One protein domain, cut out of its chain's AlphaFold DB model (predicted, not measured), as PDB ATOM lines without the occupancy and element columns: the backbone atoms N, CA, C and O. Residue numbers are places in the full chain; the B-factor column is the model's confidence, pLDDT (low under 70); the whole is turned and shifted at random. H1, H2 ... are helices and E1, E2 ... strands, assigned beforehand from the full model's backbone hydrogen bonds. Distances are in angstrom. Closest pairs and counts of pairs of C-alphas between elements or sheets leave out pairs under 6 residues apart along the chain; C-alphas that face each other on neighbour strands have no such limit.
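What this domain is: This is residues 3 to 203 of the 265 residues of the protein "Hypothetical protein" of Spumella elongata (UniProt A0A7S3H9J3). Little regular structure: loops and short helices gather round H2, with two small antiparallel sheets, E1-E2 and E3-E4, and the unnamed residues 81 to 111 loop far out. Named elements, mostly helix, hold 69 of 201 printed residues, in order E1 E2 E3 H1 H2 E4 H3 H4 H5 H6 H7 H8. It is compact, radius of gyration of the C-alphas 17.6 A, spanning 50 by 45 by 34 A.

Where its parts are: E1 is residues 3 to 5, from C-alpha 3 at (37.467, -14.053, -81.247); E2 12 to 15, E3 30 to 32, E4 78 to 80. H2 is 63 to 73, 15.4 A; H3 112 to 123, 16.7 A; H1 45 to 49, H4 140 to 143, H5 151 to 157, H6 171 to 174, H7 178 to 186, H8 196 to 199, ending at (31.309, -12.516, -104.281).

How they stand to each other: In hairpin E1-E2, N 3 and O 14 are 2.9 A apart; in E3-E4, N 32 and O 78, 2.8 A. H2 touches H5, about perpendicular at 84 degrees, closest C-alphas Thr 73 and Val 151, 6.1 A. Every O i to N i+4 pair is within hydrogen-bond range in H1, H2, H3 and H5; in H7, 3 of 5.

The domain as a whole: The printed part has no cut. The E4 to H3 link is long, 31 residues. pLDDT is under 70 at residues 3 to 10 and 15 to 21.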
ATOM      1  N   ASP A   3      37.720 -12.719 -81.802       65.50
ATOM      2  CA  ASP A   3      37.467 -14.053 -81.247       65.50
ATOM      3  C   ASP A   3      36.113 -14.077 -80.521       65.50
ATOM      4  O   ASP A   3      35.530 -13.029 -80.241       65.50
ATOM      5  N   TYR A   4      35.590 -15.267 -80.247       69.31
ATOM      6  CA  TYR A   4      34.372 -15.444 -79.469       69.31
ATOM      7  C   TYR A   4      34.651 -15.239 -77.971       69.31
ATOM      8  O   TYR A   4      35.527 -15.885 -77.400       69.31
ATOM      9  N   GLU A   5      33.846 -14.430 -77.292       67.06
ATOM     10  CA  GLU A   5      33.874 -14.214 -75.839       67.06
ATOM     11  C   GLU A   5      32.512 -14.546 -75.210       67.06
ATOM     12  O   GLU A   5      31.510 -14.663 -75.910       67.06
ATOM     13  N   GLY A   6      32.478 -14.742 -73.890       65.38
ATOM     14  CA  GLY A   6      31.279 -15.069 -73.120       65.38
ATOM     15  C   GLY A   6      31.248 -16.525 -72.654       65.38
ATOM     16  O   GLY A   6      32.149 -17.313 -72.941       65.38
ATOM     17  N   GLN A   7      30.202 -16.883 -71.907       67.25
ATOM     18  CA  GLN A   7      29.964 -18.261 -71.471       67.25
ATOM     19  C   GLN A   7      29.002 -18.968 -72.426       67.25
ATOM     20  O   GLN A   7      28.102 -18.349 -72.999       67.25
ATOM     21  N   MET A   8      29.184 -20.279 -72.596       55.25
ATOM     22  CA  MET A   8      28.238 -21.098 -73.354       55.25
ATOM     23  C   MET A   8      26.831 -21.008 -72.734       55.25
ATOM     24  O   MET A   8      26.717 -20.929 -71.509       55.25
ATOM     25  N   PRO A   9      25.759 -21.030 -73.550       56.03
ATOM     26  CA  PRO A   9      25.753 -21.146 -75.018       56.03
ATOM     27  C   PRO A   9      25.866 -19.801 -75.774       56.03
ATOM     28  O   PRO A   9      25.902 -19.776 -77.006       56.03
ATOM     29  N   ALA A  10      25.931 -18.673 -75.062       61.25
ATOM     30  CA  ALA A  10      25.764 -17.325 -75.611       61.25
ATOM     31  C   ALA A  10      27.102 -16.593 -75.836       61.25
ATOM     32  O   ALA A  10      27.321 -15.492 -75.325       61.25
ATOM     33  N   ARG A  11      28.013 -17.210 -76.601       76.19
ATOM     34  CA  ARG A  11      29.266 -16.553 -77.010       76.19
ATOM     35  C   ARG A  11      29.036 -15.594 -78.180       76.19
ATOM     36  O   ARG A  11      28.366 -15.956 -79.145       76.19
ATOM     37  N   TYR A  12      29.642 -14.412 -78.125       72.06
ATOM     38  CA  TYR A  12      29.566 -13.366 -79.154       72.06
ATOM     39  C   TYR A  12      30.957 -13.011 -79.688       72.06
ATOM     40  O   TYR A  12      31.962 -13.250 -79.025       72.06
ATOM     41  N   LEU A  13      31.027 -12.434 -80.892       72.00
ATOM     42  CA  LEU A  13      32.293 -11.995 -81.481       72.00
ATOM     43  C   LEU A  13      32.755 -10.693 -80.817       72.00
ATOM     44  O   LEU A  13      32.002  -9.721 -80.777       72.00
ATOM     45  N   ARG A  14      34.010 -10.646 -80.368       70.50
ATOM     46  CA  ARG A  14      34.678  -9.427 -79.903       70.50
ATOM     47  C   ARG A  14      35.949  -9.187 -80.695       70.50
ATOM     48  O   ARG A  14      36.715 -10.113 -80.946       70.50
ATOM     49  N   HIS A  15      36.213  -7.927 -81.032       62.16
ATOM     50  CA  HIS A  15      37.505  -7.490 -81.553       62.16
ATOM     51  C   HIS A  15      38.400  -6.955 -80.418       62.16
ATOM     52  O   HIS A  15      38.070  -5.981 -79.752       62.16
ATOM     53  N   GLY A  16      39.535  -7.608 -80.179       51.34
ATOM     54  CA  GLY A  16      40.481  -7.348 -79.090       51.34
ATOM     55  C   GLY A  16      41.646  -6.413 -79.432       51.34
ATOM     56  O   GLY A  16      42.622  -6.373 -78.689       51.34
ATOM     57  N   SER A  17      41.607  -5.688 -80.554       58.31
ATOM     58  CA  SER A  17      42.629  -4.681 -80.876       58.31
ATOM     59  C   SER A  17      42.020  -3.399 -81.407       58.31
ATOM     60  O   SER A  17      41.096  -3.452 -82.203       58.31
ATOM     61  N   GLN A  18      42.592  -2.259 -81.042       58.28
ATOM     62  CA  GLN A  18      42.177  -0.946 -81.543       58.28
ATOM     63  C   GLN A  18      43.403  -0.233 -82.119       58.28
ATOM     64  O   GLN A  18      43.941   0.679 -81.491       58.28
ATOM     65  N   PRO A  19      43.953  -0.720 -83.246       56.31
ATOM     66  CA  PRO A  19      45.152  -0.127 -83.801       56.31
ATOM     67  C   PRO A  19      44.815   1.228 -84.427       56.31
ATOM     68  O   PRO A  19      44.064   1.302 -85.396       56.31
ATOM     69  N   GLU A  20      45.427   2.294 -83.917       61.62
ATOM     70  CA  GLU A  20      45.668   3.481 -84.734       61.62
ATOM     71  C   GLU A  20      46.677   3.093 -85.822       61.62
ATOM     72  O   GLU A  20      47.758   2.568 -85.535       61.62
ATOM     73  N   GLY A  21      46.303   3.284 -87.082       67.25
ATOM     74  CA  GLY A  21      47.124   2.921 -88.230       67.25
ATOM     75  C   GLY A  21      46.988   3.947 -89.341       67.25
ATOM     76  O   GLY A  21      45.954   4.595 -89.475       67.25
ATOM     77  N   VAL A  22      48.041   4.088 -90.145       73.94
ATOM     78  CA  VAL A  22      47.959   4.869 -91.382       73.94
ATOM     79  C   VAL A  22      47.078   4.086 -92.363       73.94
ATOM     80  O   VAL A  22      47.378   2.910 -92.607       73.94
ATOM     81  N   PRO A  23      46.001   4.682 -92.902       78.25
ATOM     82  CA  PRO A  23      45.115   3.987 -93.824       78.25
ATOM     83  C   PRO A  23      45.850   3.653 -95.127       78.25
ATOM     84  O   PRO A  23      46.653   4.440 -95.627       78.25
ATOM     85  N   VAL A  24      45.584   2.464 -95.677       83.50
ATOM     86  CA  VAL A  24      46.150   2.041 -96.970       83.50
ATOM     87  C   VAL A  24      45.329   2.586 -98.141       83.50
ATOM     88  O   VAL A  24      45.886   2.867 -99.200       83.50
ATOM     89  N   ILE A  25      44.016   2.731 -97.954       86.69
ATOM     90  CA  ILE A  25      43.116   3.403 -98.893       86.69
ATOM     91  C   ILE A  25      43.006   4.869 -98.461       86.69
ATOM     92  O   ILE A  25      42.578   5.147 -97.344       86.69
ATOM     93  N   THR A  26      43.442   5.800 -99.311       89.69
ATOM     94  CA  THR A  26      43.616   7.221 -98.945       89.69
ATOM     95  C   THR A  26      42.862   8.192 -99.843       89.69
ATOM     96  O   THR A  26      42.830   9.384 -99.572       89.69
ATOM     97  N   ASP A  27      42.235   7.722-100.909       90.38
ATOM     98  CA  ASP A  27      41.438   8.528-101.831       90.38
ATOM     99  C   ASP A  27      39.942   8.492-101.481       90.38
ATOM    100  O   ASP A  27      39.211   9.451-101.748       90.38
ATOM    101  N   MET A  28      39.485   7.458-100.771       92.12
ATOM    102  CA  MET A  28      38.074   7.253-100.439       92.12
ATOM    103  C   MET A  28      37.853   6.559 -99.084       92.12
ATOM    104  O   MET A  28      38.803   6.036 -98.503       92.12
ATOM    105  N   PRO A  29      36.611   6.549 -98.552       92.81
ATOM    106  CA  PRO A  29      36.262   5.715 -97.405       92.81
ATOM    107  C   PRO A  29      36.579   4.238 -97.670       92.81
ATOM    108  O   PRO A  29      36.245   3.702 -98.729       92.81
ATOM    109  N   GLN A  30      37.205   3.578 -96.700       93.25
ATOM    110  CA  GLN A  30      37.582   2.172 -96.822       93.25
ATOM    111  C   GLN A  30      36.395   1.282 -96.452       93.25
ATOM    112  O   GLN A  30      35.724   1.535 -95.457       93.25
ATOM    113  N   LEU A  31      36.145   0.239 -97.246       95.75
ATOM    114  CA  LEU A  31      35.113  -0.758 -96.949       95.75
ATOM    115  C   LEU A  31      35.531  -1.562 -95.712       95.75
ATOM    116  O   LEU A  31      36.672  -2.015 -95.635       95.75
ATOM    117  N   GLU A  32      34.598  -1.781 -94.791       95.25
ATOM    118  CA  GLU A  32      34.797  -2.507 -93.539       95.25
ATOM    119  C   GLU A  32      33.787  -3.663 -93.411       95.25
ATOM    120  O   GLU A  32      32.630  -3.526 -93.811       95.25
ATOM    121  N   PRO A  33      34.191  -4.821 -92.857       94.88
ATOM    122  CA  PRO A  33      33.293  -5.967 -92.704       94.88
ATOM    123  C   PRO A  33      32.366  -5.840 -91.487       94.88
ATOM    124  O   PRO A  33      31.329  -6.498 -91.423       94.88
ATOM    125  N   PHE A  34      32.744  -5.018 -90.504       93.81
ATOM    126  CA  PHE A  34      32.047  -4.881 -89.229       93.81
ATOM    127  C   PHE A  34      31.560  -3.449 -89.019       93.81
ATOM    128  O   PHE A  34      32.155  -2.489 -89.506       93.81
ATOM    129  N   TRP A  35      30.484  -3.322 -88.250       95.25
ATOM    130  CA  TRP A  35      29.918  -2.046 -87.834       95.25
ATOM    131  C   TRP A  35      30.295  -1.754 -86.381       95.25
ATOM    132  O   TRP A  35      30.242  -2.654 -85.546       95.25
ATOM    133  N   ALA A  36      30.648  -0.502 -86.084       90.38
ATOM    134  CA  ALA A  36      30.964  -0.040 -84.735       90.38
ATOM    135  C   ALA A  36      29.898   0.951 -84.245       90.38
ATOM    136  O   ALA A  36      29.548   1.902 -84.949       90.38
ATOM    137  N   ALA A  37      29.405   0.757 -83.023       90.19
ATOM    138  CA  ALA A  37      28.330   1.567 -82.457       90.19
ATOM    139  C   ALA A  37      28.813   2.936 -81.976       90.19
ATOM    140  O   ALA A  37      28.096   3.927 -82.113       90.19
ATOM    141  N   GLY A  38      30.029   2.999 -81.423       86.75
ATOM    142  CA  GLY A  38      30.530   4.183 -80.717       86.75
ATOM    143  C   GLY A  38      30.657   5.444 -81.581       86.75
ATOM    144  O   GLY A  38      30.501   6.552 -81.073       86.75
ATOM    145  N   PHE A  39      30.910   5.288 -82.881       88.44
ATOM    146  CA  PHE A  39      30.941   6.389 -83.841       88.44
ATOM    147  C   PHE A  39      30.488   5.891 -85.216       88.44
ATOM    148  O   PHE A  39      31.269   5.313 -85.970       88.44
ATOM    149  N   SER A  40      29.214   6.111 -85.541       91.81
ATOM    150  CA  SER A  40      28.649   5.760 -86.843       91.81
ATOM    151  C   SER A  40      27.598   6.770 -87.298       91.81
ATOM    152  O   SER A  40      26.872   7.358 -86.498       91.81
ATOM    153  N   PHE A  41      27.514   6.968 -88.611       91.25
ATOM    154  CA  PHE A  41      26.507   7.800 -89.258       91.25
ATOM    155  C   PHE A  41      25.899   7.036 -90.430       91.25
ATOM    156  O   PHE A  41      26.549   6.230 -91.090       91.25
ATOM    157  N   SER A  42      24.616   7.268 -90.674       93.31
ATOM    158  CA  SER A  42      23.872   6.630 -91.754       93.31
ATOM    159  C   SER A  42      22.690   7.509 -92.145       93.31
ATOM    160  O   SER A  42      22.302   8.426 -91.418       93.31
ATOM    161  N   ARG A  43      22.082   7.223 -93.298       93.25
ATOM    162  CA  ARG A  43      20.766   7.781 -93.618       93.25
ATOM    163  C   ARG A  43      19.729   7.212 -92.648       93.25
ATOM    164  O   ARG A  43      19.805   6.042 -92.275       93.25
ATOM    165  N   GLY A  44      18.710   8.003 -92.307       95.75
ATOM    166  CA  GLY A  44      17.719   7.644 -91.279       95.75
ATOM    167  C   GLY A  44      17.019   6.293 -91.489       95.75
ATOM    168  O   GLY A  44      16.645   5.633 -90.521       95.75
ATOM    169  N   HIS A  45      16.911   5.821 -92.735       95.56
ATOM    170  CA  HIS A  45      16.328   4.513 -93.035       95.56
ATOM    171  C   HIS A  45      17.113   3.326 -92.449       95.56
ATOM    172  O   HIS A  45      16.503   2.286 -92.215       95.56
ATOM    173  N   PHE A  46      18.416   3.455 -92.163       96.44
ATOM    174  CA  PHE A  46      19.183   2.398 -91.491       96.44
ATOM    175  C   PHE A  46      18.589   2.076 -90.125       96.44
ATOM    176  O   PHE A  46      18.268   0.926 -89.851       96.44
ATOM    177  N   LYS A  47      18.320   3.104 -89.314       93.81
ATOM    178  CA  LYS A  47      17.746   2.932 -87.975       93.81
ATOM    179  C   LYS A  47      16.325   2.365 -87.999       93.81
ATOM    180  O   LYS A  47      15.936   1.668 -87.067       93.81
ATOM    181  N   LEU A  48      15.562   2.669 -89.050       95.75
ATOM    182  CA  LEU A  48      14.198   2.165 -89.225       95.75
ATOM    183  C   LEU A  48      14.173   0.705 -89.693       95.75
ATOM    184  O   LEU A  48      13.324  -0.053 -89.236       95.75
ATOM    185  N   ARG A  49      15.095   0.306 -90.582       96.81
ATOM    186  CA  ARG A  49      15.191  -1.075 -91.088       96.81
ATOM    187  C   ARG A  49      15.935  -2.007 -90.133       96.81
ATOM    188  O   ARG A  49      15.587  -3.172 -90.031       96.81
ATOM    189  N   VAL A  50      16.935  -1.492 -89.422       97.56
ATOM    190  CA  VAL A  50      17.779  -2.245 -88.486       97.56
ATOM    191  C   VAL A  50      17.744  -1.566 -87.110       97.56
ATOM    192  O   VAL A  50      18.746  -1.021 -86.641       97.56
ATOM    193  N   PRO A  51      16.573  -1.526 -86.444       96.25
ATOM    194  CA  PRO A  51      16.477  -0.961 -85.103       96.25
ATOM    195  C   PRO A  51      17.243  -1.829 -84.098       96.25
ATOM    196  O   PRO A  51      17.372  -3.041 -84.294       96.25
ATOM    197  N   TYR A  52      17.687  -1.224 -82.990       95.06
ATOM    198  CA  TYR A  52      18.127  -2.012 -81.832       95.06
ATOM    199  C   TYR A  52      16.976  -2.900 -81.366       95.06
ATOM    200  O   TYR A  52      15.825  -2.459 -81.355       95.06
ATOM    201  N   ASP A  53      17.301  -4.140 -81.024       96.00
ATOM    202  CA  ASP A  53      16.329  -5.132 -80.588       96.00
ATOM    203  C   ASP A  53      15.849  -4.813 -79.170       96.00
ATOM    204  O   ASP A  53      16.631  -4.816 -78.220       96.00
ATOM    205  N   ALA A  54      14.555  -4.512 -79.032       95.25
ATOM    206  CA  ALA A  54      13.955  -4.170 -77.743       95.25
ATOM    207  C   ALA A  54      13.963  -5.356 -76.759       95.25
ATOM    208  O   ALA A  54      13.863  -5.153 -75.552       95.25
ATOM    209  N   TYR A  55      14.151  -6.575 -77.270       95.06
ATOM    210  CA  TYR A  55      14.251  -7.813 -76.502       95.06
ATOM    211  C   TYR A  55      15.704  -8.188 -76.166       95.06
ATOM    212  O   TYR A  55      15.979  -9.317 -75.765       95.06
ATOM    213  N   GLN A  56      16.645  -7.246 -76.316       93.06
ATOM    214  CA  GLN A  56      18.043  -7.402 -75.897       93.06
ATOM    215  C   GLN A  56      18.465  -6.405 -74.795       93.06
ATOM    216  O   GLN A  56      19.505  -5.750 -74.920       93.06
ATOM    217  N   PRO A  57      17.697  -6.240 -73.697       91.19
ATOM    218  CA  PRO A  57      18.099  -5.355 -72.609       91.19
ATOM    219  C   PRO A  57      19.401  -5.828 -71.947       91.19
ATOM    220  O   PRO A  57      19.703  -7.022 -71.903       91.19
ATOM    221  N   MET A  58      20.145  -4.888 -71.363       89.31
ATOM    222  CA  MET A  58      21.380  -5.158 -70.614       89.31
ATOM    223  C   MET A  58      22.505  -5.822 -71.435       89.31
ATOM    224  O   MET A  58      23.365  -6.494 -70.867       89.31
ATOM    225  N   VAL A  59      22.526  -5.623 -72.759       88.12
ATOM    226  CA  VAL A  59      23.641  -6.013 -73.641       88.12
ATOM    227  C   VAL A  59      24.524  -4.802 -73.922       88.12
ATOM    228  O   VAL A  59      24.031  -3.739 -74.286       88.12
ATOM    229  N   PHE A  60      25.834  -4.983 -73.760       84.12
ATOM    230  CA  PHE A  60      26.853  -3.975 -74.094       84.12
ATOM    231  C   PHE A  60      27.986  -4.503 -74.962       84.12
ATOM    232  O   PHE A  60      28.700  -3.725 -75.573       84.12
ATOM    233  N   GLN A  61      28.186  -5.817 -74.976       84.62
ATOM    234  CA  GLN A  61      29.045  -6.459 -75.954       84.62
ATOM    235  C   GLN A  61      28.198  -7.488 -76.688       84.62
ATOM    236  O   GLN A  61      27.498  -8.274 -76.052       84.62
ATOM    237  N   GLY A  62      28.244  -7.454 -78.017       87.31
ATOM    238  CA  GLY A  62      27.463  -8.327 -78.895       87.31
ATOM    239  C   GLY A  62      26.382  -7.595 -79.696       87.31
ATOM    240  O   GLY A  62      25.956  -8.095 -80.736       87.31
ATOM    241  N   GLU A  63      25.985  -6.388 -79.295       91.62
ATOM    242  CA  GLU A  63      25.052  -5.554 -80.054       91.62
ATOM    243  C   GLU A  63      25.667  -5.063 -81.370       91.62
ATOM    244  O   GLU A  63      24.970  -5.007 -82.381       91.62
ATOM    245  N   GLU A  64      26.970  -4.758 -81.387       94.06
ATOM    246  CA  GLU A  64      27.670  -4.301 -82.595       94.06
ATOM    247  C   GLU A  64      27.633  -5.353 -83.704       94.06
ATOM    248  O   GLU A  64      27.231  -5.055 -84.830       94.06
ATOM    249  N   ILE A  65      27.979  -6.606 -83.385       94.31
ATOM    250  CA  ILE A  65      27.931  -7.698 -84.363       94.31
ATOM    251  C   ILE A  65      26.486  -8.033 -84.753       94.31
ATOM    252  O   ILE A  65      26.223  -8.308 -85.923       94.31
ATOM    253  N   ALA A  66      25.533  -7.935 -83.817       95.81
ATOM    254  CA  ALA A  66      24.123  -8.158 -84.113       95.81
ATOM    255  C   ALA A  66      23.577  -7.125 -85.111       95.81
ATOM    256  O   ALA A  66      22.955  -7.491 -86.111       95.81
ATOM    257  N   VAL A  67      23.845  -5.834 -84.886       96.75
ATOM    258  CA  VAL A  67      23.468  -4.761 -85.818       96.75
ATOM    259  C   VAL A  67      24.248  -4.871 -87.126       96.75
ATOM    260  O   VAL A  67      23.651  -4.702 -88.185       96.75
ATOM    261  N   GLY A  68      25.540  -5.200 -87.082       97.31
ATOM    262  CA  GLY A  68      26.380  -5.366 -88.268       97.31
ATOM    263  C   GLY A  68      25.868  -6.460 -89.210       97.31
ATOM    264  O   GLY A  68      25.645  -6.203 -90.391       97.31
ATOM    265  N   ILE A  69      25.589  -7.659 -88.693       98.44
ATOM    266  CA  ILE A  69      25.089  -8.780 -89.504       98.44
ATOM    267  C   ILE A  69      23.667  -8.511 -90.010       98.44
ATOM    268  O   ILE A  69      23.356  -8.742 -91.183       98.44
ATOM    269  N   ARG A  70      22.789  -7.961 -89.166       98.31
ATOM    270  CA  ARG A  70      21.453  -7.553 -89.618       98.31
ATOM    271  C   ARG A  70      21.539  -6.463 -90.685       98.31
ATOM    272  O   ARG A  70      20.833  -6.541 -91.682       98.31
ATOM    273  N   GLY A  71      22.433  -5.490 -90.535       97.94
ATOM    274  CA  GLY A  71      22.726  -4.476 -91.547       97.94
ATOM    275  C   GLY A  71      23.159  -5.096 -92.870       97.94
ATOM    276  O   GLY A  71      22.554  -4.814 -93.904       97.94
ATOM    277  N   PHE A  72      24.119  -6.015 -92.831       98.44
ATOM    278  CA  PHE A  72      24.570  -6.737 -94.015       98.44
ATOM    279  C   PHE A  72      23.415  -7.450 -94.735       98.44
ATOM    280  O   PHE A  72      23.221  -7.259 -95.935       98.44
ATOM    281  N   THR A  73      22.585  -8.202 -94.006       98.38
ATOM    282  CA  THR A  73      21.439  -8.928 -94.590       98.38
ATOM    283  C   THR A  73      20.319  -8.010 -95.096       98.38
ATOM    284  O   THR A  73      19.528  -8.409 -95.949       98.38
ATOM    285  N   HIS A  74      20.275  -6.751 -94.650       97.38
ATOM    286  CA  HIS A  74      19.413  -5.695 -95.199       97.38
ATOM    287  C   HIS A  74      20.050  -4.916 -96.368       97.38
ATOM    288  O   HIS A  74      19.442  -3.964 -96.865       97.38
ATOM    289  N   GLY A  75      21.244  -5.316 -96.819       96.31
ATOM    290  CA  GLY A  75      21.931  -4.742 -97.975       96.31
ATOM    291  C   GLY A  75      22.783  -3.513 -97.660       96.31
ATOM    292  O   GLY A  75      23.066  -2.733 -98.566       96.31
ATOM    293  N   TYR A  76      23.153  -3.298 -96.395       97.31
ATOM    294  CA  TYR A  76      24.044  -2.206 -96.011       97.31
ATOM    295  C   TYR A  76      25.509  -2.624 -96.069       97.31
ATOM    296  O   TYR A  76      25.870  -3.733 -95.674       97.31
ATOM    297  N   ASP A  77      26.339  -1.676 -96.488       97.12
ATOM    298  CA  ASP A  77      27.792  -1.765 -96.435       97.12
ATOM    299  C   ASP A  77      28.323  -0.811 -95.374       97.12
ATOM    300  O   ASP A  77      27.724   0.237 -95.103       97.12
ATOM    301  N   PHE A  78      29.456  -1.167 -94.780       96.50
ATOM    302  CA  PHE A  78      30.093  -0.371 -93.743       96.50
ATOM    303  C   PHE A  78      31.385   0.218 -94.276       96.50
ATOM    304  O   PHE A  78      32.144  -0.455 -94.966       96.50
ATOM    305  N   TYR A  79      31.627   1.483 -93.955       94.50
ATOM    306  CA  TYR A  79      32.825   2.182 -94.385       94.50
ATOM    307  C   TYR A  79      33.445   2.930 -93.213       94.50
ATOM    308  O   TYR A  79      32.745   3.622 -92.470       94.50
ATOM    309  N   ALA A  80      34.765   2.828 -93.084       91.62
ATOM    310  CA  ALA A  80      35.543   3.717 -92.240       91.62
ATOM    311  C   ALA A  80      35.801   5.039 -92.989       91.62
ATOM    312  O   ALA A  80      36.125   5.015 -94.185       91.62
ATOM    313  N   PRO A  81      35.684   6.203 -92.322       89.12
ATOM    314  CA  PRO A  81      36.134   7.467 -92.890       89.12
ATOM    315  C   PRO A  81      37.606   7.388 -93.305       89.12
ATOM    316  O   PRO A  81      38.414   6.767 -92.619       89.12
ATOM    317  N   ARG A  82      37.954   8.053 -94.411       86.94
ATOM    318  CA  ARG A  82      39.343   8.157 -94.889       86.94
ATOM    319  C   ARG A  82      40.259   8.798 -93.842       86.94
ATOM    320  O   ARG A  82      41.390   8.365 -93.654       86.94
ATOM    321  N   ASP A  83      39.749   9.833 -93.184       82.62
ATOM    322  CA  ASP A  83      40.481  10.645 -92.220       82.62
ATOM    323  C   ASP A  83      39.909  10.433 -90.817       82.62
ATOM    324  O   ASP A  83      38.691  10.344 -90.635       82.62
ATOM    325  N   SER A  84      40.778  10.394 -89.807       83.19
ATOM    326  CA  SER A  84      40.350  10.357 -88.408       83.19
ATOM    327  C   SER A  84      39.648  11.663 -88.036       83.19
ATOM    328  O   SER A  84      40.277  12.718 -87.981       83.19
ATOM    329  N   VAL A  85      38.345  11.590 -87.756       84.56
ATOM    330  CA  VAL A  85      37.525  12.766 -87.401       84.56
ATOM    331  C   VAL A  85      37.352  12.913 -85.888       84.56
ATOM    332  O   VAL A  85      37.245  14.025 -85.375       84.56
ATOM    333  N   VAL A  86      37.316  11.796 -85.159       85.19
ATOM    334  CA  VAL A  86      37.066  11.751 -83.713       85.19
ATOM    335  C   VAL A  86      37.952  10.684 -83.081       85.19
ATOM    336  O   VAL A  86      38.112   9.597 -83.634       85.19
ATOM    337  N   PHE A  87      38.490  10.983 -81.899       81.88
ATOM    338  CA  PHE A  87      39.234  10.030 -81.078       81.88
ATOM    339  C   PHE A  87      38.381   9.591 -79.886       81.88
ATOM    340  O   PHE A  87      37.758  10.420 -79.219       81.88
ATOM    341  N   HIS A  88      38.369   8.289 -79.600       80.75
ATOM    342  CA  HIS A  88      37.690   7.728 -78.435       80.75
ATOM    343  C   HIS A  88      38.704   7.401 -77.331       80.75
ATOM    344  O   HIS A  88      39.609   6.591 -77.513       80.75
ATOM    345  N   GLU A  89      38.537   8.017 -76.159       81.00
ATOM    346  CA  GLU A  89      39.372   7.743 -74.989       81.00
ATOM    347  C   GLU A  89      38.900   6.465 -74.282       81.00
ATOM    348  O   GLU A  89      37.894   6.466 -73.565       81.00
ATOM    349  N   TYR A  90      39.640   5.368 -74.441       77.25
ATOM    350  CA  TYR A  90      39.314   4.100 -73.790       77.25
ATOM    351  C   TYR A  90      39.522   4.144 -72.274       77.25
ATOM    352  O   TYR A  90      40.518   4.667 -71.769       77.25
ATOM    353  N   ALA A  91      38.570   3.565 -71.535       75.12
ATOM    354  CA  ALA A  91      38.521   3.666 -70.080       75.12
ATOM    355  C   ALA A  91      39.743   3.042 -69.386       75.12
ATOM    356  O   ALA A  91      40.264   3.619 -68.434       75.12
ATOM    357  N   GLU A  92      40.245   1.917 -69.900       70.94
ATOM    358  CA  GLU A  92      41.429   1.227 -69.366       70.94
ATOM    359  C   GLU A  92      42.691   2.103 -69.411       70.94
ATOM    360  O   GLU A  92      43.515   2.072 -68.495       70.94
ATOM    361  N   MET A  93      42.790   2.952 -70.437       72.50
ATOM    362  CA  MET A  93      43.922   3.847 -70.682       72.50
ATOM    363  C   MET A  93      43.745   5.229 -70.034       72.50
ATOM    364  O   MET A  93      44.664   6.047 -70.052       72.50
ATOM    365  N   SER A  94      42.586   5.502 -69.425       77.00
ATOM    366  CA  SER A  94      42.241   6.818 -68.886       77.00
ATOM    367  C   SER A  94      42.154   6.824 -67.366       77.00
ATOM    368  O   SER A  94      41.267   6.221 -66.764       77.00
ATOM    369  N   LYS A  95      43.012   7.616 -66.713       80.56
ATOM    370  CA  LYS A  95      42.940   7.837 -65.255       80.56
ATOM    371  C   LYS A  95      41.618   8.486 -64.815       80.56
ATOM    372  O   LYS A  95      41.209   8.288 -63.675       80.56
ATOM    373  N   ARG A  96      40.950   9.238 -65.702       81.31
ATOM    374  CA  ARG A  96      39.681   9.933 -65.416       81.31
ATOM    375  C   ARG A  96      38.473   9.003 -65.525       81.31
ATOM    376  O   ARG A  96      37.551   9.123 -64.726       81.31
ATOM    377  N   ARG A  97      38.483   8.053 -66.468       77.62
ATOM    378  CA  ARG A  97      37.337   7.158 -66.709       77.62
ATOM    379  C   ARG A  97      37.229   5.973 -65.744       77.62
ATOM    380  O   ARG A  97      36.173   5.360 -65.693       77.62
ATOM    381  N   LYS A  98      38.254   5.686 -64.931       71.25
ATOM    382  CA  LYS A  98      38.233   4.577 -63.949       71.25
ATOM    383  C   LYS A  98      37.149   4.681 -62.865       71.25
ATOM    384  O   LYS A  98      36.908   3.698 -62.182       71.25
ATOM    385  N   LYS A  99      36.548   5.859 -62.666       76.06
ATOM    386  CA  LYS A  99      35.543   6.115 -61.614       76.06
ATOM    387  C   LYS A  99      34.113   6.262 -62.145       76.06
ATOM    388  O   LYS A  99      33.237   6.673 -61.394       76.06
ATOM    389  N   VAL A 100      33.886   6.027 -63.436       81.00
ATOM    390  CA  VAL A 100      32.560   6.199 -64.043       81.00
ATOM    391  C   VAL A 100      31.726   4.954 -63.770       81.00
ATOM    392  O   VAL A 100      32.166   3.855 -64.096       81.00
ATOM    393  N   HIS A 101      30.536   5.147 -63.199       84.75
ATOM    394  CA  HIS A 101      29.565   4.079 -62.985       84.75
ATOM    395  C   HIS A 101      29.177   3.427 -64.307       84.75
ATOM    396  O   HIS A 101      28.804   4.107 -65.269       84.75
ATOM    397  N   MET A 102      29.256   2.103 -64.347       83.44
ATOM    398  CA  MET A 102      28.904   1.317 -65.521       83.44
ATOM    399  C   MET A 102      27.469   0.806 -65.414       83.44
ATOM    400  O   MET A 102      26.991   0.486 -64.331       83.44
ATOM    401  N   PHE A 103      26.758   0.688 -66.538       82.62
ATOM    402  CA  PHE A 103      25.333   0.323 -66.502       82.62
ATOM    403  C   PHE A 103      25.079  -1.076 -65.900       82.62
ATOM    404  O   PHE A 103      24.005  -1.313 -65.354       82.62
ATOM    405  N   TRP A 104      26.055  -1.994 -65.959       78.81
ATOM    406  CA  TRP A 104      25.963  -3.324 -65.338       78.81
ATOM    407  C   TRP A 104      26.045  -3.297 -63.807       78.81
ATOM    408  O   TRP A 104      25.771  -4.310 -63.171       78.81
ATOM    409  N   GLU A 105      26.390  -2.159 -63.203       84.94
ATOM    410  CA  GLU A 105      26.282  -1.951 -61.754       84.94
ATOM    411  C   GLU A 105      24.814  -1.871 -61.302       84.94
ATOM    412  O   GLU A 105      24.525  -1.985 -60.112       84.94
ATOM    413  N   ASN A 106      23.869  -1.723 -62.240       81.44
ATOM    414  CA  ASN A 106      22.444  -1.783 -61.952       81.44
ATOM    415  C   ASN A 106      21.987  -3.233 -61.704       81.44
ATOM    416  O   ASN A 106      21.622  -3.970 -62.625       81.44
ATOM    417  N   THR A 107      21.979  -3.634 -60.433       80.00
ATOM    418  CA  THR A 107      21.628  -4.991 -59.983       80.00
ATOM    419  C   THR A 107      20.146  -5.343 -60.135       80.00
ATOM    420  O   THR A 107      19.810  -6.526 -60.117       80.00
ATOM    421  N   GLY A 108      19.262  -4.361 -60.360       83.88
ATOM    422  CA  GLY A 108      17.820  -4.580 -60.554       83.88
ATOM    423  C   GLY A 108      17.460  -5.393 -61.805       83.88
ATOM    424  O   GLY A 108      16.320  -5.823 -61.954       83.88
ATOM    425  N   HIS A 109      18.434  -5.633 -62.687       80.88
ATOM    426  CA  HIS A 109      18.270  -6.356 -63.952       80.88
ATOM    427  C   HIS A 109      19.243  -7.540 -64.089       80.88
ATOM    428  O   HIS A 109      19.607  -7.938 -65.200       80.88
ATOM    429  N   ALA A 110      19.696  -8.097 -62.961       77.44
ATOM    430  CA  ALA A 110      20.600  -9.243 -62.946       77.44
ATOM    431  C   ALA A 110      20.043 -10.418 -63.777       77.44
ATOM    432  O   ALA A 110      18.864 -10.753 -63.708       77.44
ATOM    433  N   GLY A 111      20.896 -11.038 -64.596       79.19
ATOM    434  CA  GLY A 111      20.534 -12.186 -65.440       79.19
ATOM    435  C   GLY A 111      19.846 -11.845 -66.769       79.19
ATOM    436  O   GLY A 111      19.943 -12.644 -67.700       79.19
ATOM    437  N   MET A 112      19.248 -10.654 -66.933       86.62
ATOM    438  CA  MET A 112      18.568 -10.269 -68.186       86.62
ATOM    439  C   MET A 112      19.505 -10.329 -69.401       86.62
ATOM    440  O   MET A 112      19.125 -10.847 -70.450       86.62
ATOM    441  N   GLY A 113      20.760  -9.901 -69.232       88.19
ATOM    442  CA  GLY A 113      21.769  -9.920 -70.294       88.19
ATOM    443  C   GLY A 113      22.045 -11.313 -70.877       88.19
ATOM    444  O   GLY A 113      22.350 -11.421 -72.059       88.19
ATOM    445  N   GLN A 114      21.891 -12.395 -70.101       88.69
ATOM    446  CA  GLN A 114      22.117 -13.755 -70.613       88.69
ATOM    447  C   GLN A 114      21.053 -14.157 -71.638       88.69
ATOM    448  O   GLN A 114      21.391 -14.666 -72.705       88.69
ATOM    449  N   ASN A 115      19.775 -13.900 -71.342       91.69
ATOM    450  CA  ASN A 115      18.680 -14.180 -72.273       91.69
ATOM    451  C   ASN A 115      18.761 -13.275 -73.506       91.69
ATOM    452  O   ASN A 115      18.582 -13.750 -74.628       91.69
ATOM    453  N   SER A 116      19.135 -12.009 -73.315       93.62
ATOM    454  CA  SER A 116      19.384 -11.074 -74.410       93.62
ATOM    455  C   SER A 116      20.495 -11.545 -75.349       93.62
ATOM    456  O   SER A 116      20.332 -11.496 -76.566       93.62
ATOM    457  N   LEU A 117      21.612 -12.050 -74.813       92.81
ATOM    458  CA  LEU A 117      22.711 -12.585 -75.621       92.81
ATOM    459  C   LEU A 117      22.338 -13.898 -76.318       92.81
ATOM    460  O   LEU A 117      22.712 -14.089 -77.476       92.81
ATOM    461  N   LYS A 118      21.578 -14.788 -75.660       94.06
ATOM    462  CA  LYS A 118      21.032 -15.997 -76.304       94.06
ATOM    463  C   LYS A 118      20.199 -15.621 -77.523       94.06
ATOM    464  O   LYS A 118      20.497 -16.078 -78.620       94.06
ATOM    465  N   ARG A 119      19.231 -14.717 -77.349       95.88
ATOM    466  CA  ARG A 119      18.425 -14.205 -78.458       95.88
ATOM    467  C   ARG A 119      19.298 -13.553 -79.527       95.88
ATOM    468  O   ARG A 119      19.186 -13.906 -80.692       95.88
ATOM    469  N   GLY A 120      20.182 -12.633 -79.150       95.56
ATOM    470  CA  GLY A 120      20.988 -11.886 -80.115       95.56
ATOM    471  C   GLY A 120      21.899 -12.763 -80.960       95.56
ATOM    472  O   GLY A 120      21.980 -12.555 -82.165       95.56
ATOM    473  N   THR A 121      22.521 -13.777 -80.357       95.38
ATOM    474  CA  THR A 121      23.367 -14.741 -81.075       95.38
ATOM    475  C   THR A 121      22.554 -15.727 -81.918       95.38
ATOM    476  O   THR A 121      23.006 -16.090 -83.003       95.38
ATOM    477  N   ALA A 122      21.353 -16.114 -81.477       96.19
ATOM    478  CA  ALA A 122      20.446 -16.965 -82.245       96.19
ATOM    479  C   ALA A 122      19.871 -16.247 -83.475       96.19
ATOM    480  O   ALA A 122      19.963 -16.773 -84.580       96.19
ATOM    481  N   VAL A 123      19.376 -15.013 -83.308       97.25
ATOM    482  CA  VAL A 123      18.809 -14.173 -84.382       97.25
ATOM    483  C   VAL A 123      19.749 -14.052 -85.573       97.25
ATOM    484  O   VAL A 123      19.303 -14.060 -86.718       97.25
ATOM    485  N   ILE A 124      21.043 -13.903 -85.304       97.12
ATOM    486  CA  ILE A 124      22.037 -13.719 -86.355       97.12
ATOM    487  C   ILE A 124      22.641 -15.027 -86.857       97.12
ATOM    488  O   ILE A 124      23.361 -14.968 -87.834       97.12
ATOM    489  N   GLY A 125      22.344 -16.184 -86.254       95.88
ATOM    490  CA  GLY A 125      22.910 -17.475 -86.669       95.88
ATOM    491  C   GLY A 125      24.301 -17.775 -86.097       95.88
ATOM    492  O   GLY A 125      24.964 -18.721 -86.519       95.88
ATOM    493  N   MET A 126      24.752 -17.009 -85.098       94.38
ATOM    494  CA  MET A 126      26.025 -17.255 -84.411       94.38
ATOM    495  C   MET A 126      25.944 -18.381 -83.379       94.38
ATOM    496  O   MET A 126      26.997 -18.852 -82.953       94.38
ATOM    497  N   ALA A 127      24.739 -18.794 -82.970       92.12
ATOM    498  CA  ALA A 127      24.499 -19.892 -82.034       92.12
ATOM    499  C   ALA A 127      23.638 -21.015 -82.642       92.12
ATOM    500  O   ALA A 127      22.507 -21.215 -82.202       92.12
ATOM    501  N   PRO A 128      24.149 -21.745 -83.654       91.69
ATOM    502  CA  PRO A 128      23.364 -22.736 -84.398       91.69
ATOM    503  C   PRO A 128      22.991 -23.982 -83.578       91.69
ATOM    504  O   PRO A 128      22.140 -24.757 -83.993       91.69
ATOM    505  N   ASP A 129      23.658 -24.200 -82.446       92.31
ATOM    506  CA  ASP A 129      23.448 -25.300 -81.505       92.31
ATOM    507  C   ASP A 129      22.484 -24.949 -80.360       92.31
ATOM    508  O   ASP A 129      22.192 -25.798 -79.517       92.31
ATOM    509  N   LEU A 130      21.998 -23.705 -80.302       93.19
ATOM    510  CA  LEU A 130      21.030 -23.289 -79.298       93.19
ATOM    511  C   LEU A 130      19.653 -23.879 -79.626       93.19
ATOM    512  O   LEU A 130      19.157 -23.720 -80.739       93.19
ATOM    513  N   ASP A 131      19.023 -24.513 -78.637       93.88
ATOM    514  CA  ASP A 131      17.659 -25.020 -78.780       93.88
ATOM    515  C   ASP A 131      16.695 -23.878 -79.129       93.88
ATOM    516  O   ASP A 131      16.660 -22.850 -78.444       93.88
ATOM    517  N   GLU A 132      15.901 -24.073 -80.178       92.88
ATOM    518  CA  GLU A 132      14.969 -23.080 -80.700       92.88
ATOM    519  C   GLU A 132      13.945 -22.668 -79.634       92.88
ATOM    520  O   GLU A 132      13.605 -21.493 -79.534       92.88
ATOM    521  N   SER A 133      13.542 -23.594 -78.755       94.75
ATOM    522  CA  SER A 133      12.596 -23.311 -77.667       94.75
ATOM    523  C   SER A 133      13.198 -22.506 -76.501       94.75
ATOM    524  O   SER A 133      12.476 -22.013 -75.634       94.75
ATOM    525  N   SER A 134      14.525 -22.350 -76.473       94.06
ATOM    526  CA  SER A 134      15.263 -21.806 -75.325       94.06
ATOM    527  C   SER A 134      15.515 -20.293 -75.375       94.06
ATOM    528  O   SER A 134      16.189 -19.748 -74.490       94.06
ATOM    529  N   TRP A 135      14.994 -19.601 -76.392       95.06
ATOM    530  CA  TRP A 135      15.150 -18.159 -76.565       95.06
ATOM    531  C   TRP A 135      13.887 -17.503 -77.138       95.06
ATOM    532  O   TRP A 135      13.035 -18.147 -77.738       95.06
ATOM    533  N   ASP A 136      13.752 -16.200 -76.909       95.19
ATOM    534  CA  ASP A 136      12.560 -15.429 -77.270       95.19
ATOM    535  C   ASP A 136      12.503 -15.141 -78.781       95.19
ATOM    536  O   ASP A 136      13.433 -14.539 -79.310       95.19
ATOM    537  N   HIS A 137      11.403 -15.485 -79.461       96.94
ATOM    538  CA  HIS A 137      11.167 -15.232 -80.900       96.94
ATOM    539  C   HIS A 137      10.255 -14.031 -81.190       96.94
ATOM    540  O   HIS A 137       9.792 -13.834 -82.317       96.94
ATOM    541  N   SER A 138       9.973 -13.200 -80.190       97.75
ATOM    542  CA  SER A 138       9.087 -12.045 -80.338       97.75
ATOM    543  C   SER A 138       9.583 -11.090 -81.424       97.75
ATOM    544  O   SER A 138      10.769 -10.767 -81.495       97.75
ATOM    545  N   GLU A 139       8.680 -10.636 -82.295       97.69
ATOM    546  CA  GLU A 139       8.949  -9.631 -83.335       97.69
ATOM    547  C   GLU A 139      10.160  -9.922 -84.257       97.69
ATOM    548  O   GLU A 139      10.790  -8.993 -84.770       97.69
ATOM    549  N   LEU A 140      10.484 -11.189 -84.552       96.94
ATOM    550  CA  LEU A 140      11.595 -11.525 -85.467       96.94
ATOM    551  C   LEU A 140      11.455 -10.913 -86.865       96.94
ATOM    552  O   LEU A 140      12.453 -10.593 -87.499       96.94
ATOM    553  N   LYS A 141      10.236 -10.641 -87.335       96.19
ATOM    554  CA  LYS A 141      10.030  -9.902 -88.592       96.19
ATOM    555  C   LYS A 141      10.633  -8.487 -88.559       96.19
ATOM    556  O   LYS A 141      11.000  -7.953 -89.598       96.19
ATOM    557  N   ARG A 142      10.705  -7.867 -87.379       97.06
ATOM    558  CA  ARG A 142      11.234  -6.513 -87.158       97.06
ATOM    559  C   ARG A 142      12.700  -6.526 -86.733       97.06
ATOM    560  O   ARG A 142      13.471  -5.660 -87.143       97.06
ATOM    561  N   TYR A 143      13.068  -7.479 -85.882       97.69
ATOM    562  CA  TYR A 143      14.387  -7.544 -85.249       97.69
ATOM    563  C   TYR A 143      15.304  -8.630 -85.810       97.69
ATOM    564  O   TYR A 143      16.444  -8.745 -85.374       97.69
ATOM    565  N   GLY A 144      14.834  -9.400 -86.785       97.44
ATOM    566  CA  GLY A 144      15.579 -10.471 -87.427       97.44
ATOM    567  C   GLY A 144      16.504 -10.006 -88.549       97.44
ATOM    568  O   GLY A 144      16.861  -8.825 -88.670       97.44
ATOM    569  N   LEU A 145      16.895 -10.983 -89.362       98.38
ATOM    570  CA  LEU A 145      17.704 -10.812 -90.562       98.38
ATOM    571  C   LEU A 145      16.883 -10.228 -91.718       98.38
ATOM    572  O   LEU A 145      15.672 -10.424 -91.810       98.38
ATOM    573  N   GLY A 146      17.567  -9.513 -92.607       97.69
ATOM    574  CA  GLY A 146      17.010  -9.080 -93.884       97.69
ATOM    575  C   GLY A 146      17.114 -10.170 -94.952       97.69
ATOM    576  O   GLY A 146      17.678 -11.237 -94.727       97.69
ATOM    577  N   THR A 147      16.585  -9.882 -96.140       97.06
ATOM    578  CA  THR A 147      16.557 -10.822 -97.274       97.06
ATOM    579  C   THR A 147      17.429 -10.387 -98.450       97.06
ATOM    580  O   THR A 147      17.418 -11.037 -99.487       97.06
ATOM    581  N   ALA A 148      18.152  -9.270 -98.331       96.62
ATOM    582  CA  ALA A 148      18.960  -8.739 -99.426       96.62
ATOM    583  C   ALA A 148      20.255  -9.538 -99.630       96.62
ATOM    584  O   ALA A 148      20.771  -9.583-100.742       96.62
ATOM    585  N   ARG A 149      20.791 -10.139 -98.559       97.06
ATOM    586  CA  ARG A 149      22.006 -10.966 -98.593       97.06
ATOM    587  C   ARG A 149      21.859 -12.148 -97.631       97.06
ATOM    588  O   ARG A 149      21.412 -11.918 -96.504       97.06
ATOM    589  N   PRO A 150      22.243 -13.376 -98.020       97.62
ATOM    590  CA  PRO A 150      22.269 -14.513 -97.104       97.62
ATOM    591  C   PRO A 150      23.266 -14.275 -95.969       97.62
ATOM    592  O   PRO A 150      24.390 -13.836 -96.217       97.62
ATOM    593  N   VAL A 151      22.898 -14.603 -94.732       98.31
ATOM    594  CA  VAL A 151      23.812 -14.463 -93.585       98.31
ATOM    595  C   VAL A 151      25.036 -15.380 -93.704       98.31
ATOM    596  O   VAL A 151      26.147 -14.981 -93.369       98.31
ATOM    597  N   GLU A 152      24.878 -16.533 -94.348       97.94
ATOM    598  CA  GLU A 152      25.968 -17.481 -94.620       97.94
ATOM    599  C   GLU A 152      27.074 -16.879 -95.486       97.94
ATOM    600  O   GLU A 152      28.250 -17.214 -95.317       97.94
ATOM    601  N   LEU A 153      26.726 -15.940 -96.371       98.38
ATOM    602  CA  LEU A 153      27.713 -15.231 -97.174       98.38
ATOM    603  C   LEU A 153      28.594 -14.328 -96.302       98.38
ATOM    604  O   LEU A 153      29.800 -14.255 -96.533       98.38
ATOM    605  N   PHE A 154      28.027 -13.695 -95.268       98.38
ATOM    606  CA  PHE A 154      28.798 -12.919 -94.292       98.38
ATOM    607  C   PHE A 154      29.836 -13.808 -93.604       98.38
ATOM    608  O   PHE A 154      31.024 -13.487 -93.569       98.38
ATOM    609  N   TYR A 155      29.399 -14.962 -93.099       98.12
ATOM    610  CA  TYR A 155      30.273 -15.893 -92.393       98.12
ATOM    611  C   TYR A 155      31.363 -16.482 -93.280       98.12
ATOM    612  O   TYR A 155      32.517 -16.553 -92.852       98.12
ATOM    613  N   LYS A 156      31.034 -16.817 -94.532       97.50
ATOM    614  CA  LYS A 156      32.008 -17.270 -95.527       97.50
ATOM    615  C   LYS A 156      33.057 -16.197 -95.823       97.50
ATOM    616  O   LYS A 156      34.248 -16.451 -95.662       97.50
ATOM    617  N   LEU A 157      32.630 -15.001 -96.233       98.00
ATOM    618  CA  LEU A 157      33.546 -13.935 -96.660       98.00
ATOM    619  C   LEU A 157      34.452 -13.459 -95.527       98.00
ATOM    620  O   LEU A 157      35.594 -13.070 -95.772       98.00
ATOM    621  N   PHE A 158      33.962 -13.506 -94.291       97.25
ATOM    622  CA  PHE A 158      34.676 -13.004 -93.122       97.25
ATOM    623  C   PHE A 158      35.240 -14.115 -92.233       97.25
ATOM    624  O   PHE A 158      35.705 -13.839 -91.129       97.25
ATOM    625  N   LEU A 159      35.285 -15.350 -92.746       96.31
ATOM    626  CA  LEU A 159      35.960 -16.495 -92.127       96.31
ATOM    627  C   LEU A 159      35.533 -16.716 -90.667       96.31
ATOM    628  O   LEU A 159      36.366 -16.872 -89.765       96.31
ATOM    629  N   ILE A 160      34.220 -16.689 -90.445       95.94
ATOM    630  CA  ILE A 160      33.588 -16.939 -89.151       95.94
ATOM    631  C   ILE A 160      32.938 -18.316 -89.212       95.94
ATOM    632  O   ILE A 160      31.983 -18.533 -89.949       95.94
ATOM    633  N   ASP A 161      33.429 -19.237 -88.394       95.38
ATOM    634  CA  ASP A 161      32.817 -20.545 -88.206       95.38
ATOM    635  C   ASP A 161      31.903 -20.492 -86.977       95.38
ATOM    636  O   ASP A 161      32.363 -20.472 -85.828       95.38
ATOM    637  N   THR A 162      30.593 -20.436 -87.218       94.75
ATOM    638  CA  THR A 162      29.568 -20.375 -86.165       94.75
ATOM    639  C   THR A 162      29.360 -21.709 -85.457       94.75
ATOM    640  O   THR A 162      28.924 -21.721 -84.310       94.75
ATOM    641  N   LYS A 163      29.732 -22.835 -86.079       93.44
ATOM    642  CA  LYS A 163      29.642 -24.163 -85.456       93.44
ATOM    643  C   LYS A 163      30.845 -24.421 -84.561       93.44
ATOM    644  O   LYS A 163      30.686 -24.779 -83.399       93.44
ATOM    645  N   ALA A 164      32.052 -24.184 -85.072       92.56
ATOM    646  CA  ALA A 164      33.279 -24.318 -84.290       92.56
ATOM    647  C   ALA A 164      33.495 -23.156 -83.307       92.56
ATOM    648  O   ALA A 164      34.392 -23.241 -82.465       92.56
ATOM    649  N   ARG A 165      32.702 -22.077 -83.414       87.81
ATOM    650  CA  ARG A 165      32.831 -20.831 -82.637       87.81
ATOM    651  C   ARG A 165      34.244 -20.254 -82.739       87.81
ATOM    652  O   ARG A 165      34.879 -19.936 -81.732       87.81
ATOM    653  N   LYS A 166      34.744 -20.162 -83.972       90.25
ATOM    654  CA  LYS A 166      36.076 -19.637 -84.303       90.25
ATOM    655  C   LYS A 166      35.967 -18.534 -85.345       90.25
ATOM    656  O   LYS A 166      35.087 -18.566 -86.200       90.25
ATOM    657  N   ALA A 167      36.877 -17.572 -85.285       89.00
ATOM    658  CA  ALA A 167      37.018 -16.542 -86.304       89.00
ATOM    659  C   ALA A 167      38.491 -16.386 -86.687       89.00
ATOM    660  O   ALA A 167      39.372 -16.354 -85.824       89.00
ATOM    661  N   THR A 168      38.763 -16.271 -87.984       88.19
ATOM    662  CA  THR A 168      40.113 -15.983 -88.480       88.19
ATOM    663  C   THR A 168      40.440 -14.499 -88.297       88.19
ATOM    664  O   THR A 168      39.582 -13.622 -88.398       88.19
ATOM    665  N   GLN A 169      41.708 -14.169 -88.031       82.94
ATOM    666  CA  GLN A 169      42.135 -12.771 -87.972       82.94
ATOM    667  C   GLN A 169      42.074 -12.124 -89.365       82.94
ATOM    668  O   GLN A 169      42.931 -12.379 -90.204       82.94
ATOM    669  N   LEU A 170      41.126 -11.203 -89.568       87.94
ATOM    670  CA  LEU A 170      40.915 -10.517 -90.850       87.94
ATOM    671  C   LEU A 170      41.799  -9.287 -91.097       87.94
ATOM    672  O   LEU A 170      41.775  -8.743 -92.195       87.94
ATOM    673  N   CYS A 171      42.605  -8.828 -90.134       82.81
ATOM    674  CA  CYS A 171      43.475  -7.657 -90.339       82.81
ATOM    675  C   CYS A 171      44.350  -7.739 -91.614       82.81
ATOM    676  O   CYS A 171      44.476  -6.724 -92.293       82.81
ATOM    677  N   PRO A 172      44.936  -8.897 -91.992       81.75
ATOM    678  CA  PRO A 172      45.695  -9.003 -93.239       81.75
ATOM    679  C   PRO A 172      44.836  -8.860 -94.503       81.75
ATOM    680  O   PRO A 172      45.372  -8.510 -95.549       81.75
ATOM    681  N   PHE A 173      43.528  -9.108 -94.419       88.50
ATOM    682  CA  PHE A 173      42.570  -8.965 -95.520       88.50
ATOM    683  C   PHE A 173      42.026  -7.532 -95.624       88.50
ATOM    684  O   PHE A 173      41.955  -6.959 -96.709       88.50
ATOM    685  N   VAL A 174      41.681  -6.940 -94.479       89.38
ATOM    686  CA  VAL A 174      41.020  -5.630 -94.399       89.38
ATOM    687  C   VAL A 174      42.042  -4.497 -94.386       89.38
ATOM    688  O   VAL A 174      42.058  -3.671 -95.291       89.38
ATOM    689  N   SER A 175      42.967  -4.484 -93.419       83.50
ATOM    690  CA  SER A 175      43.918  -3.376 -93.230       83.50
ATOM    691  C   SER A 175      44.939  -3.238 -94.366       83.50
ATOM    692  O   SER A 175      45.573  -2.197 -94.491       83.50
ATOM    693  N   SER A 176      45.121  -4.270 -95.194       83.12
ATOM    694  CA  SER A 176      45.934  -4.215 -96.421       83.12
ATOM    695  C   SER A 176      45.198  -3.574 -97.611       83.12
ATOM    696  O   SER A 176      45.790  -3.326 -98.667       83.12
ATOM    697  N   GLY A 177      43.891  -3.338 -97.474       87.31
ATOM    698  CA  GLY A 177      43.013  -2.894 -98.550       87.31
ATOM    699  C   GLY A 177      42.712  -3.976 -99.592       87.31
ATOM    700  O   GLY A 177      42.207  -3.630-100.657       87.31
ATOM    701  N   ILE A 178      43.032  -5.256 -99.341       91.31
ATOM    702  CA  ILE A 178      42.687  -6.361-100.254       91.31
ATOM    703  C   ILE A 178      41.168  -6.466-100.382       91.31
ATOM    704  O   ILE A 178      40.667  -6.396-101.497       91.31
ATOM    705  N   MET A 179      40.450  -6.557 -99.257       95.12
ATOM    706  CA  MET A 179      38.986  -6.647 -99.259       95.12
ATOM    707  C   MET A 179      38.356  -5.493-100.042       95.12
ATOM    708  O   MET A 179      37.533  -5.717-100.921       95.12
ATOM    709  N   HIS A 180      38.784  -4.259 -99.757       94.56
ATOM    710  CA  HIS A 180      38.281  -3.081-100.451       94.56
ATOM    711  C   HIS A 180      38.529  -3.180-101.960       94.56
ATOM    712  O   HIS A 180      37.583  -3.105-102.729       94.56
ATOM    713  N   ARG A 181      39.769  -3.418-102.398       93.69
ATOM    714  CA  ARG A 181      40.102  -3.485-103.832       93.69
ATOM    715  C   ARG A 181      39.407  -4.619-104.576       93.69
ATOM    716  O   ARG A 181      39.141  -4.470-105.762       93.69
ATOM    717  N   ASP A 182      39.134  -5.725-103.900       95.31
ATOM    718  CA  ASP A 182      38.516  -6.892-104.525       95.31
ATOM    719  C   ASP A 182      36.996  -6.757-104.600       95.31
ATOM    720  O   ASP A 182      36.388  -7.274-105.533       95.31
ATOM    721  N   PHE A 183      36.376  -6.061-103.642       97.56
ATOM    722  CA  PHE A 183      34.920  -5.926-103.579       97.56
ATOM    723  C   PHE A 183      34.433  -4.657-104.288       97.56
ATOM    724  O   PHE A 183      33.395  -4.686-104.944       97.56
ATOM    725  N   GLN A 184      35.191  -3.557-104.216       94.69
ATOM    726  CA  GLN A 184      34.833  -2.249-104.780       94.69
ATOM    727  C   GLN A 184      34.491  -2.254-106.286       94.69
ATOM    728  O   GLN A 184      33.613  -1.485-106.677       94.69
ATOM    729  N   PRO A 185      35.096  -3.095-107.152       95.25
ATOM    730  CA  PRO A 185      34.688  -3.191-108.555       95.25
ATOM    731  C   PRO A 185      33.227  -3.613-108.758       95.25
ATOM    732  O   PRO A 185      32.668  -3.353-109.818       95.25
ATOM    733  N   TYR A 186      32.604  -4.231-107.750       97.44
ATOM    734  CA  TYR A 186      31.212  -4.677-107.784       97.44
ATOM    735  C   TYR A 186      30.242  -3.671-107.148       97.44
ATOM    736  O   TYR A 186      29.117  -4.036-106.808       97.44
ATOM    737  N   VAL A 187      30.632  -2.402-106.965       94.94
ATOM    738  CA  VAL A 187      29.665  -1.340-106.631       94.94
ATOM    739  C   VAL A 187      28.583  -1.292-107.708       94.94
ATOM    740  O   VAL A 187      28.871  -1.194-108.902       94.94
ATOM    741  N   ARG A 188      27.321  -1.339-107.279       93.69
ATOM    742  CA  ARG A 188      26.165  -1.267-108.173       93.69
ATOM    743  C   ARG A 188      26.126   0.062-108.923       93.69
ATOM    744  O   ARG A 188      26.523   1.100-108.398       93.69
ATOM    745  N   ALA A 189      25.559   0.049-110.128       92.50
ATOM    746  CA  ALA A 189      25.427   1.246-110.963       92.50
ATOM    747  C   ALA A 189      24.601   2.373-110.305       92.50
ATOM    748  O   ALA A 189      24.791   3.541-110.629       92.50
ATOM    749  N   ASP A 190      23.708   2.036-109.367       92.56
ATOM    750  CA  ASP A 190      22.933   3.002-108.576       92.56
ATOM    751  C   ASP A 190      23.733   3.630-107.415       92.56
ATOM    752  O   ASP A 190      23.234   4.525-106.729       92.56
ATOM    753  N   GLY A 191      24.967   3.175-107.180       88.25
ATOM    754  CA  GLY A 191      25.832   3.621-106.090       88.25
ATOM    755  C   GLY A 191      25.360   3.191-104.699       88.25
ATOM    756  O   GLY A 191      25.901   3.660-103.699       88.25
ATOM    757  N   LEU A 192      24.359   2.311-104.596       88.38
ATOM    758  CA  LEU A 192      23.758   1.890-103.330       88.38
ATOM    759  C   LEU A 192      24.421   0.617-102.778       88.38
ATOM    760  O   LEU A 192      23.738  -0.294-102.310       88.38
ATOM    761  N   GLY A 193      25.751   0.557-102.823       91.00
ATOM    762  CA  GLY A 193      26.551  -0.518-102.234       91.00
ATOM    763  C   GLY A 193      27.034  -1.594-103.209       91.00
ATOM    764  O   GLY A 193      26.753  -1.547-104.407       91.00
ATOM    765  N   ILE A 194      27.786  -2.551-102.676       97.00
ATOM    766  CA  ILE A 194      28.384  -3.689-103.373       97.00
ATOM    767  C   ILE A 194      27.306  -4.717-103.730       97.00
ATOM    768  O   ILE A 194      26.454  -5.078-102.905       97.00
ATOM    769  N   ASP A 195      27.371  -5.214-104.961       97.12
ATOM    770  CA  ASP A 195      26.654  -6.396-105.408       97.12
ATOM    771  C   ASP A 195      27.406  -7.657-104.971       97.12
ATOM    772  O   ASP A 195      28.354  -8.123-105.605       97.12
ATOM    773  N   TYR A 196      26.973  -8.205-103.841       97.44
ATOM    774  CA  TYR A 196      27.586  -9.386-103.245       97.44
ATOM    775  C   TYR A 196      27.311 -10.685-104.018       97.44
ATOM    776  O   TYR A 196      27.955 -11.686-103.712       97.44
ATOM    777  N   SER A 197      26.434 -10.687-105.033       96.56
ATOM    778  CA  SER A 197      26.225 -11.875-105.881       96.56
ATOM    779  C   SER A 197      27.500 -12.267-106.641       96.56
ATOM    780  O   SER A 197      27.807 -13.447-106.792       96.56
ATOM    781  N   PHE A 198      28.337 -11.289-107.007       97.62
ATOM    782  CA  PHE A 198      29.648 -11.534-107.620       97.62
ATOM    783  C   PHE A 198      30.698 -12.086-106.645       97.62
ATOM    784  O   PHE A 198      31.770 -12.521-107.065       97.62
ATOM    785  N   LEU A 199      30.404 -12.079-105.342       97.75
ATOM    786  CA  LEU A 199      31.309 -12.516-104.281       97.75
ATOM    787  C   LEU A 199      30.911 -13.872-103.683       97.75
ATOM    788  O   LEU A 199      31.613 -14.376-102.810       97.75
ATOM    789  N   GLU A 200      29.842 -14.509-104.167       96.94
ATOM    790  CA  GLU A 200      29.377 -15.806-103.654       96.94
ATOM    791  C   GLU A 200      30.449 -16.894-103.730       96.94
ATOM    792  O   GLU A 200      30.539 -17.738-102.838       96.94
ATOM    793  N   ASN A 201      31.305 -16.843-104.752       96.44
ATOM    794  CA  ASN A 201      32.410 -17.779-104.961       96.44
ATOM    795  C   ASN A 201      33.771 -17.234-104.509       96.44
ATOM    796  O   ASN A 201      34.781 -17.904-104.706       96.44
ATOM    797  N   TYR A 202      33.818 -16.050-103.896       96.88
ATOM    798  CA  TYR A 202      35.066 -15.478-103.405       96.88
ATOM    799  C   TYR A 202      35.621 -16.316-102.245       96.88
ATOM    800  O   TYR A 202      34.913 -16.595-101.271       96.88
ATOM    801  N   ASP A 203      36.892 -16.707-102.345       95.31
ATOM    802  CA  ASP A 203      37.603 -17.436-101.299       95.31
ATOM    803  C   ASP A 203      38.580 -16.502-100.569       95.31
ATOM    804  O   ASP A 203      39.710 -16.228-100.997       95.31
TER     805      ASP A 203